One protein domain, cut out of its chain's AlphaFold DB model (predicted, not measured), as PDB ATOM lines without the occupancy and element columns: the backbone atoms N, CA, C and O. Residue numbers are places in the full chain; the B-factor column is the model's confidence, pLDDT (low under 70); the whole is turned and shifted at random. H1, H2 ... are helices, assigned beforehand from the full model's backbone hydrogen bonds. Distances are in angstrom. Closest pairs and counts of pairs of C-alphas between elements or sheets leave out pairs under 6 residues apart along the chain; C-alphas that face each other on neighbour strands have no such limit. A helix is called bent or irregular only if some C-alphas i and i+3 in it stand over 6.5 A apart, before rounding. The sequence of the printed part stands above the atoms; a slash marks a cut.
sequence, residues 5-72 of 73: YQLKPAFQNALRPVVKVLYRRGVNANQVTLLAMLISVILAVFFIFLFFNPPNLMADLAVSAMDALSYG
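AT A GLANCE: This is residues 5 to 72 of the 73 residues of an uncharacterized protein of Acinetobacter calcoaceticus (UniProt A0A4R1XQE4). Three helices form an open, flat, three-sided frame: H1 is one leg, the long helix H2 is the crosspiece, and H3 is the other leg on the same side of H2. The legs meet the crosspiece at corners made by tight links, residues 5 to 18 and 61 to 72 stick out, and the space between the legs is empty. The printed part has 68 residues with three named helices, in the order H1, H2, H3, and no named strand; the class is all helix. The whole is extended, with a radius of gyration of the C-alphas of 20.6 A and spans of 51 by 31 by 13 A.

HOW THE PARTS SIT: H1, residues 5 to 24, was assigned as one helix by its hydrogen bonds but is bent, with C-alphas 14 and 17 standing 6.9 A apart. Its arms, H1a at residues 5 to 14 and H1b at residues 17 to 24, stand at a steep tilt of 52 degrees. H2, residues 29 to 51, is near H1b: 5 pairs of their C-alphas are within 10 A, the closest at 8.2 A. H3, residues 57 to 70, is apart from H2, H1a and H1b, and H1a is apart from H2. Every O i to N i+4 pair is within hydrogen-bond range in H1b, H2 and H3, against 5 of 6 in H1a.

IN THESE COORDINATES: H1a begins at C-alpha 5 (-47.682, -24.931, -19.264) and is 15.3 A long, and H1b is 10.6 A long. H2 runs 32.6 A from C-alpha 29 (-53.775, -10.092, -0.609). H3 measures 19.8 A and ends at C-alpha 70 (-30.322, -45.597, 13.664).

THE WHOLE: The two C-alphas farthest apart, those of Arg 24 and Gly 72, are 53.9 A apart. The printed part has no cut, and both links are tight. Mean pLDDT of the printed part is 84.6; residues 53 to 58 and 72 are under 70.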
ATOM      1  N   TYR A   5     -46.783 -26.040 -18.928       76.81
ATOM      2  CA  TYR A   5     -47.682 -24.931 -19.264       76.81
ATOM      3  C   TYR A   5     -49.125 -25.105 -18.779       76.81
ATOM      4  O   TYR A   5     -49.851 -24.119 -18.690       76.81
ATOM      5  N   GLN A   6     -49.551 -26.325 -18.442       77.69
ATOM      6  CA  GLN A   6     -50.876 -26.615 -17.893       77.69
ATOM      7  C   GLN A   6     -50.915 -26.523 -16.363       77.69
ATOM      8  O   GLN A   6     -51.982 -26.290 -15.796       77.69
ATOM      9  N   LEU A   7     -49.764 -26.621 -15.689       82.12
ATOM     10  CA  LEU A   7     -49.695 -26.537 -14.231       82.12
ATOM     11  C   LEU A   7     -50.078 -25.136 -13.738       82.12
ATOM     12  O   LEU A   7     -50.872 -24.992 -12.811       82.12
ATOM     13  N   LYS A   8     -49.582 -24.094 -14.419       80.19
ATOM     14  CA  LYS A   8     -49.902 -22.694 -14.110       80.19
ATOM     15  C   LYS A   8     -51.415 -22.399 -14.176       80.19
ATOM     16  O   LYS A   8     -51.950 -21.916 -13.179       80.19
ATOM     17  N   PRO A   9     -52.141 -22.684 -15.275       84.75
ATOM     18  CA  PRO A   9     -53.581 -22.452 -15.341       84.75
ATOM     19  C   PRO A   9     -54.387 -23.383 -14.428       84.75
ATOM     20  O   PRO A   9     -55.371 -22.926 -13.857       84.75
ATOM     21  N   ALA A  10     -53.979 -24.640 -14.223       85.81
ATOM     22  CA  ALA A  10     -54.669 -25.543 -13.299       85.81
ATOM     23  C   ALA A  10     -54.604 -25.037 -11.847       85.81
ATOM     24  O   ALA A  10     -55.631 -24.934 -11.175       85.81
ATOM     25  N   PHE A  11     -53.420 -24.622 -11.394       86.50
ATOM     26  CA  PHE A  11     -53.222 -24.057 -10.060       86.50
ATOM     27  C   PHE A  11     -53.980 -22.735  -9.880       86.50
ATOM     28  O   PHE A  11     -54.655 -22.513  -8.873       86.50
ATOM     29  N   GLN A  12     -53.953 -21.869 -10.898       86.88
ATOM     30  CA  GLN A  12     -54.737 -20.636 -10.879       86.88
ATOM     31  C   GLN A  12     -56.247 -20.898 -10.859       86.88
ATOM     32  O   GLN A  12     -56.968 -20.192 -10.159       86.88
ATOM     33  N   ASN A  13     -56.740 -21.899 -11.592       91.75
ATOM     34  CA  ASN A  13     -58.156 -22.261 -11.585       91.75
ATOM     35  C   ASN A  13     -58.613 -22.777 -10.215       91.75
ATOM     36  O   ASN A  13     -59.731 -22.463  -9.812       91.75
ATOM     37  N   ALA A  14     -57.746 -23.472  -9.473       89.88
ATOM     38  CA  ALA A  14     -58.024 -23.892  -8.100       89.88
ATOM     39  C   ALA A  14     -58.084 -22.706  -7.114       89.88
ATOM     40  O   ALA A  14     -58.967 -22.648  -6.261       89.88
ATOM     41  N   LEU A  15     -57.187 -21.723  -7.250       90.38
ATOM     42  CA  LEU A  15     -57.108 -20.564  -6.346       90.38
ATOM     43  C   LEU A  15     -58.153 -19.477  -6.633       90.38
ATOM     44  O   LEU A  15     -58.637 -18.813  -5.713       90.38
ATOM     45  N   ARG A  16     -58.519 -19.281  -7.905       90.25
ATOM     46  CA  ARG A  16     -59.461 -18.244  -8.363       90.25
ATOM     47  C   ARG A  16     -60.765 -18.151  -7.558       90.25
ATOM     48  O   ARG A  16     -61.114 -17.024  -7.202       90.25
ATOM     49  N   PRO A  17     -61.511 -19.237  -7.278       90.00
ATOM     50  CA  PRO A  17     -62.752 -19.132  -6.509       90.00
ATOM     51  C   PRO A  17     -62.505 -18.633  -5.080       90.00
ATOM     52  O   PRO A  17     -63.212 -17.738  -4.621       90.00
ATOM     53  N   VAL A  18     -61.463 -19.132  -4.412       90.00
ATOM     54  CA  VAL A  18     -61.118 -18.754  -3.032       90.00
ATOM     55  C   VAL A  18     -60.718 -17.280  -2.956       90.00
ATOM     56  O   VAL A  18     -61.263 -16.528  -2.149       90.00
ATOM     57  N   VAL A  19     -59.832 -16.837  -3.855       89.56
ATOM     58  CA  VAL A  19     -59.387 -15.436  -3.912       89.56
ATOM     59  C   VAL A  19     -60.552 -14.500  -4.231       89.56
ATOM     60  O   VAL A  19     -60.667 -13.444  -3.615       89.56
ATOM     61  N   LYS A  20     -61.467 -14.887  -5.132       91.19
ATOM     62  CA  LYS A  20     -62.670 -14.092  -5.422       91.19
ATOM     63  C   LYS A  20     -63.579 -13.947  -4.203       91.19
ATOM     64  O   LYS A  20     -64.105 -12.861  -3.982       91.19
ATOM     65  N   VAL A  21     -63.777 -15.006  -3.416       92.31
ATOM     66  CA  VAL A  21     -64.601 -14.941  -2.196       92.31
ATOM     67  C   VAL A  21     -63.960 -14.028  -1.150       92.31
ATOM     68  O   VAL A  21     -64.657 -13.189  -0.581       92.31
ATOM     69  N   LEU A  22     -62.646 -14.141  -0.937       89.25
ATOM     70  CA  LEU A  22     -61.890 -13.269  -0.028       89.25
ATOM     71  C   LEU A  22     -61.975 -11.802  -0.462       89.25
ATOM     72  O   LEU A  22     -62.363 -10.943   0.327       89.25
ATOM     73  N   TYR A  23     -61.724 -11.537  -1.744       90.00
ATOM     74  CA  TYR A  23     -61.774 -10.192  -2.303       90.00
ATOM     75  C   TYR A  23     -63.173  -9.566  -2.201       90.00
ATOM     76  O   TYR A  23     -63.308  -8.406  -1.824       90.00
ATOM     77  N   ARG A  24     -64.241 -10.341  -2.452       91.62
ATOM     78  CA  ARG A  24     -65.633  -9.875  -2.282       91.62
ATOM     79  C   ARG A  24     -65.986  -9.520  -0.838       91.62
ATOM     80  O   ARG A  24     -66.904  -8.737  -0.629       91.62
ATOM     81  N   ARG A  25     -65.281 -10.087   0.143       90.38
ATOM     82  CA  ARG A  25     -65.408  -9.735   1.566       90.38
ATOM     83  C   ARG A  25     -64.519  -8.549   1.965       90.38
ATOM     84  O   ARG A  25     -64.421  -8.251   3.148       90.38
ATOM     85  N   GLY A  26     -63.869  -7.892   1.004       89.00
ATOM     86  CA  GLY A  26     -62.955  -6.775   1.244       89.00
ATOM     87  C   GLY A  26     -61.574  -7.195   1.754       89.00
ATOM     88  O   GLY A  26     -60.780  -6.332   2.116       89.00
ATOM     89  N   VAL A  27     -61.268  -8.500   1.777       89.50
ATOM     90  CA  VAL A  27     -59.959  -9.003   2.204       89.50
ATOM     91  C   VAL A  27     -58.965  -8.859   1.055       89.50
ATOM     92  O   VAL A  27     -59.170  -9.416  -0.027       89.50
ATOM     93  N   ASN A  28     -57.882  -8.119   1.282       92.00
ATOM     94  CA  ASN A  28     -56.823  -7.933   0.291       92.00
ATOM     95  C   ASN A  28     -55.709  -8.989   0.429       92.00
ATOM     96  O   ASN A  28     -55.603  -9.689   1.437       92.00
ATOM     97  N   ALA A  29     -54.862  -9.110  -0.597       90.19
ATOM     98  CA  ALA A  29     -53.775 -10.092  -0.609       90.19
ATOM     99  C   ALA A  29     -52.779  -9.889   0.549       90.19
ATOM    100  O   ALA A  29     -52.369 -10.860   1.179       90.19
ATOM    101  N   ASN A  30     -52.450  -8.636   0.881       93.56
ATOM    102  CA  ASN A  30     -51.503  -8.317   1.951       93.56
ATOM    103  C   ASN A  30     -52.008  -8.787   3.322       93.56
ATOM    104  O   ASN A  30     -51.224  -9.289   4.120       93.56
ATOM    105  N   GLN A  31     -53.312  -8.677   3.588       92.88
ATOM    106  CA  GLN A  31     -53.931  -9.175   4.817       92.88
ATOM    107  C   GLN A  31     -53.809 -10.693   4.928       92.88
ATOM    108  O   GLN A  31     -53.505 -11.197   6.003       92.88
ATOM    109  N   VAL A  32     -53.987 -11.420   3.822       93.25
ATOM    110  CA  VAL A  32     -53.789 -12.878   3.798       93.25
ATOM    111  C   VAL A  32     -52.331 -13.224   4.097       93.25
ATOM    112  O   VAL A  32     -52.072 -14.107   4.911       93.25
ATOM    113  N   THR A  33     -51.377 -12.510   3.494       95.19
ATOM    114  CA  THR A  33     -49.943 -12.718   3.742       95.19
ATOM    115  C   THR A  33     -49.567 -12.439   5.194       95.19
ATOM    116  O   THR A  33     -48.891 -13.256   5.814       95.19
ATOM    117  N   LEU A  34     -50.024 -11.318   5.757       97.19
ATOM    118  CA  LEU A  34     -49.756 -10.962   7.151       97.19
ATOM    119  C   LEU A  34     -50.402 -11.952   8.120       97.19
ATOM    120  O   LEU A  34     -49.769 -12.343   9.095       97.19
ATOM    121  N   LEU A  35     -51.624 -12.408   7.836       95.69
ATOM    122  CA  LEU A  35     -52.296 -13.421   8.645       95.69
ATOM    123  C   LEU A  35     -51.541 -14.755   8.605       95.69
ATOM    124  O   LEU A  35     -51.312 -15.355   9.649       95.69
ATOM    125  N   ALA A  36     -51.116 -15.202   7.422       95.69
ATOM    126  CA  ALA A  36     -50.330 -16.424   7.273       95.69
ATOM    127  C   ALA A  36     -48.984 -16.327   8.009       95.69
ATOM    128  O   ALA A  36     -48.589 -17.269   8.693       95.69
ATOM    129  N   MET A  37     -48.312 -15.175   7.925       97.81
ATOM    130  CA  MET A  37     -47.079 -14.902   8.667       97.81
ATOM    131  C   MET A  37     -47.319 -14.949  10.180       97.81
ATOM    132  O   MET A  37     -46.589 -15.631  10.893       97.81
ATOM    133  N   LEU A  38     -48.366 -14.282  10.669       98.25
ATOM    134  CA  LEU A  38     -48.729 -14.277  12.085       98.25
ATOM    135  C   LEU A  38     -49.021 -15.698  12.588       98.25
ATOM    136  O   LEU A  38     -48.483 -16.106  13.612       98.25
ATOM    137  N   ILE A  39     -49.821 -16.468  11.845       97.62
ATOM    138  CA  ILE A  39     -50.128 -17.868  12.166       97.62
ATOM    139  C   ILE A  39     -48.847 -18.707  12.197       97.62
ATOM    140  O   ILE A  39     -48.667 -19.499  13.116       97.62
ATOM    141  N   SER A  40     -47.938 -18.518  11.238       96.94
ATOM    142  CA  SER A  40     -46.658 -19.229  11.202       96.94
ATOM    143  C   SER A  40     -45.804 -18.936  12.438       96.94
ATOM    144  O   SER A  40     -45.258 -19.870  13.020       96.94
ATOM    145  N   VAL A  41     -45.728 -17.674  12.873       97.62
ATOM    146  CA  VAL A  41     -44.996 -17.285  14.090       97.62
ATOM    147  C   VAL A  41     -45.664 -17.860  15.337       97.62
ATOM    148  O   VAL A  41     -44.978 -18.426  16.182       97.62
ATOM    149  N   ILE A  42     -46.993 -17.774  15.447       97.81
ATOM    150  CA  ILE A  42     -47.742 -18.340  16.578       97.81
ATOM    151  C   ILE A  42     -47.519 -19.849  16.668       97.81
ATOM    152  O   ILE A  42     -47.259 -20.354  17.755       97.81
ATOM    153  N   LEU A  43     -47.580 -20.564  15.543       95.88
ATOM    154  CA  LEU A  43     -47.303 -21.998  15.499       95.88
ATOM    155  C   LEU A  43     -45.867 -22.302  15.920       95.88
ATOM    156  O   LEU A  43     -45.665 -23.198  16.731       95.88
ATOM    157  N   ALA A  44     -44.881 -21.552  15.427       93.25
ATOM    158  CA  ALA A  44     -43.488 -21.735  15.830       93.25
ATOM    159  C   ALA A  44     -43.308 -21.535  17.343       93.25
ATOM    160  O   ALA A  44     -42.711 -22.376  18.008       93.25
ATOM    161  N   VAL A  45     -43.881 -20.468  17.904       93.25
ATOM    162  CA  VAL A  45     -43.858 -20.198  19.348       93.25
ATOM    163  C   VAL A  45     -44.574 -21.305  20.123       93.25
ATOM    164  O   VAL A  45     -44.044 -21.792  21.115       93.25
ATOM    165  N   PHE A  46     -45.739 -21.752  19.656       91.81
ATOM    166  CA  PHE A  46     -46.484 -22.858  20.256       91.81
ATOM    167  C   PHE A  46     -45.665 -24.155  20.277       91.81
ATOM    168  O   PHE A  46     -45.591 -24.815  21.311       91.81
ATOM    169  N   PHE A  47     -44.997 -24.489  19.171       89.06
ATOM    170  CA  PHE A  47     -44.101 -25.638  19.091       89.06
ATOM    171  C   PHE A  47     -42.903 -25.498  20.030       89.06
ATOM    172  O   PHE A  47     -42.562 -26.454  20.716       89.06
ATOM    173  N   ILE A  48     -42.305 -24.311  20.131       86.00
ATOM    174  CA  ILE A  48     -41.243 -24.052  21.107       86.00
ATOM    175  C   ILE A  48     -41.770 -24.288  22.529       86.00
ATOM    176  O   ILE A  48     -41.159 -25.033  23.276       86.00
ATOM    177  N   PHE A  49     -42.927 -23.751  22.912       84.56
ATOM    178  CA  PHE A  49     -43.464 -23.984  24.258       84.56
ATOM    179  C   PHE A  49     -43.808 -25.453  24.544       84.56
ATOM    180  O   PHE A  49     -43.662 -25.896  25.682       84.56
ATOM    181  N   LEU A  50     -44.274 -26.201  23.541       82.06
ATOM    182  CA  LEU A  50     -44.674 -27.598  23.714       82.06
ATOM    183  C   LEU A  50     -43.472 -28.552  23.750       82.06
ATOM    184  O   LEU A  50     -43.468 -29.483  24.550       82.06
ATOM    185  N   PHE A  51     -42.468 -28.321  22.902       76.06
ATOM    186  CA  PHE A  51     -41.327 -29.223  22.723       76.06
ATOM    187  C   PHE A  51     -40.064 -28.753  23.459       76.06
ATOM    188  O   PHE A  51     -39.320 -29.576  23.974       76.06
ATOM    189  N   PHE A  52     -39.831 -27.445  23.595       70.19
ATOM    190  CA  PHE A  52     -38.728 -26.893  24.391       70.19
ATOM    191  C   PHE A  52     -39.167 -26.633  25.837       70.19
ATOM    192  O   PHE A  52     -39.173 -25.501  26.325       70.19
ATOM    193  N   ASN A  53     -39.505 -27.710  26.548       63.81
ATOM    194  CA  ASN A  53     -39.621 -27.689  28.002       63.81
ATOM    195  C   ASN A  53     -38.247 -28.083  28.600       63.81
ATOM    196  O   ASN A  53     -37.746 -29.174  28.316       63.81
ATOM    197  N   PRO A  54     -37.586 -27.224  29.401       58.41
ATOM    198  CA  PRO A  54     -36.205 -27.447  29.841       58.41
ATOM    199  C   PRO A  54     -35.911 -28.709  30.690       58.41
ATOM    200  O   PRO A  54     -34.741 -29.094  30.699       58.41
ATOM    201  N   PRO A  55     -36.856 -29.416  31.358       61.31
ATOM    202  CA  PRO A  55     -36.512 -30.655  32.059       61.31
ATOM    203  C   PRO A  55     -36.231 -31.855  31.135       61.31
ATOM    204  O   PRO A  55     -35.631 -32.826  31.588       61.31
ATOM    205  N   ASN A  56     -36.614 -31.807  29.856       63.09
ATOM    206  CA  ASN A  56     -36.457 -32.919  28.906       63.09
ATOM    207  C   ASN A  56     -35.456 -32.637  27.777       63.09
ATOM    208  O   ASN A  56     -35.229 -33.514  26.954       63.09
ATOM    209  N   LEU A  57     -34.744 -31.503  27.803       66.94
ATOM    210  CA  LEU A  57     -33.717 -31.167  26.806       66.94
ATOM    211  C   LEU A  57     -32.665 -32.281  26.639       66.94
ATOM    212  O   LEU A  57     -32.258 -32.590  25.526       66.94
ATOM    213  N   MET A  58     -32.252 -32.929  27.733       62.81
ATOM    214  CA  MET A  58     -31.317 -34.062  27.674       62.81
ATOM    215  C   MET A  58     -31.959 -35.327  27.084       62.81
ATOM    216  O   MET A  58     -31.280 -36.093  26.409       62.81
ATOM    217  N   ALA A  59     -33.257 -35.539  27.322       70.44
ATOM    218  CA  ALA A  59     -34.003 -36.680  26.800       70.44
ATOM    219  C   ALA A  59     -34.297 -36.517  25.302       70.44
ATOM    220  O   ALA A  59     -34.082 -37.455  24.544       70.44
ATOM    221  N   ASP A  60     -34.685 -35.320  24.859       74.44
ATOM    222  CA  ASP A  60     -34.933 -35.013  23.447       74.44
ATOM    223  C   ASP A  60     -33.629 -35.040  22.628       74.44
ATOM    224  O   ASP A  60     -33.602 -35.577  21.521       74.44
ATOM    225  N   LEU A  61     -32.511 -34.560  23.195       75.62
ATOM    226  CA  LEU A  61     -31.183 -34.721  22.589       75.62
ATOM    227  C   LEU A  61     -30.743 -36.189  22.532       75.62
ATOM    228  O   LEU A  61     -30.165 -36.605  21.531       75.62
ATOM    229  N   ALA A  62     -31.024 -36.981  23.571       77.56
ATOM    230  CA  ALA A  62     -30.711 -38.407  23.577       77.56
ATOM    231  C   ALA A  62     -31.536 -39.173  22.531       77.56
ATOM    232  O   ALA A  62     -30.966 -39.962  21.784       77.56
ATOM    233  N   VAL A  63     -32.840 -38.904  22.417       76.44
ATOM    234  CA  VAL A  63     -33.716 -39.510  21.400       76.44
ATOM    235  C   VAL A  63     -33.272 -39.108  19.995       76.44
ATOM    236  O   VAL A  63     -33.089 -39.974  19.147       76.44
ATOM    237  N   SER A  64     -32.985 -37.823  19.758       79.19
ATOM    238  CA  SER A  64     -32.504 -37.361  18.452       79.19
ATOM    239  C   SER A  64     -31.126 -37.934  18.090       79.19
ATOM    240  O   SER A  64     -30.862 -38.179  16.912       79.19
ATOM    241  N   ALA A  65     -30.249 -38.170  19.074       80.19
ATOM    242  CA  ALA A  65     -28.968 -38.846  18.870       80.19
ATOM    243  C   ALA A  65     -29.142 -40.350  18.588       80.19
ATOM    244  O   ALA A  65     -28.439 -40.894  17.738       80.19
ATOM    245  N   MET A  66     -30.087 -41.018  19.258       81.50
ATOM    246  CA  MET A  66     -30.430 -42.420  18.992       81.50
ATOM    247  C   MET A  66     -31.031 -42.602  17.591       81.50
ATOM    248  O   MET A  66     -30.625 -43.522  16.883       81.50
ATOM    249  N   ASP A  67     -31.916 -41.702  17.156       81.88
ATOM    250  CA  ASP A  67     -32.454 -41.701  15.792       81.88
ATOM    251  C   ASP A  67     -31.338 -41.486  14.761       81.88
ATOM    252  O   ASP A  67     -31.236 -42.243  13.797       81.88
ATOM    253  N   ALA A  68     -30.438 -40.521  14.986       77.88
ATOM    254  CA  ALA A  68     -29.302 -40.268  14.096       77.88
ATOM    255  C   ALA A  68     -28.376 -41.491  13.942       77.88
ATOM    256  O   ALA A  68     -27.951 -41.797  12.828       77.88
ATOM    257  N   LEU A  69     -28.118 -42.230  15.029       79.50
ATOM    258  CA  LEU A  69     -27.367 -43.491  14.996       79.50
ATOM    259  C   LEU A  69     -28.137 -44.612  14.278       79.50
ATOM    260  O   LEU A  69     -27.526 -45.447  13.612       79.50
ATOM    261  N   SER A  70     -29.471 -44.628  14.365       75.69
ATOM    262  CA  SER A  70     -30.322 -45.597  13.664       75.69
ATOM    263  C   SER A  70     -30.420 -45.344  12.152       75.69
ATOM    264  O   SER A  70     -30.695 -46.285  11.407       75.69
ATOM    265  N   TYR A  71     -30.201 -44.108  11.688       73.94
ATOM    266  CA  TYR A  71     -30.163 -43.757  10.261       73.94
ATOM    267  C   TYR A  71     -28.792 -43.994   9.594       73.94
ATOM    268  O   TYR A  71     -28.693 -43.846   8.377       73.94
ATOM    269  N   GLY A  72     -27.769 -44.421  10.349       64.44
ATOM    270  CA  GLY A  72     -26.504 -44.931   9.805       64.44
ATOM    271  C   GLY A  72     -25.651 -43.902   9.054       64.44
ATOM    272  O   GLY A  72     -25.255 -44.164   7.919       64.44
TER     273      GLY A  72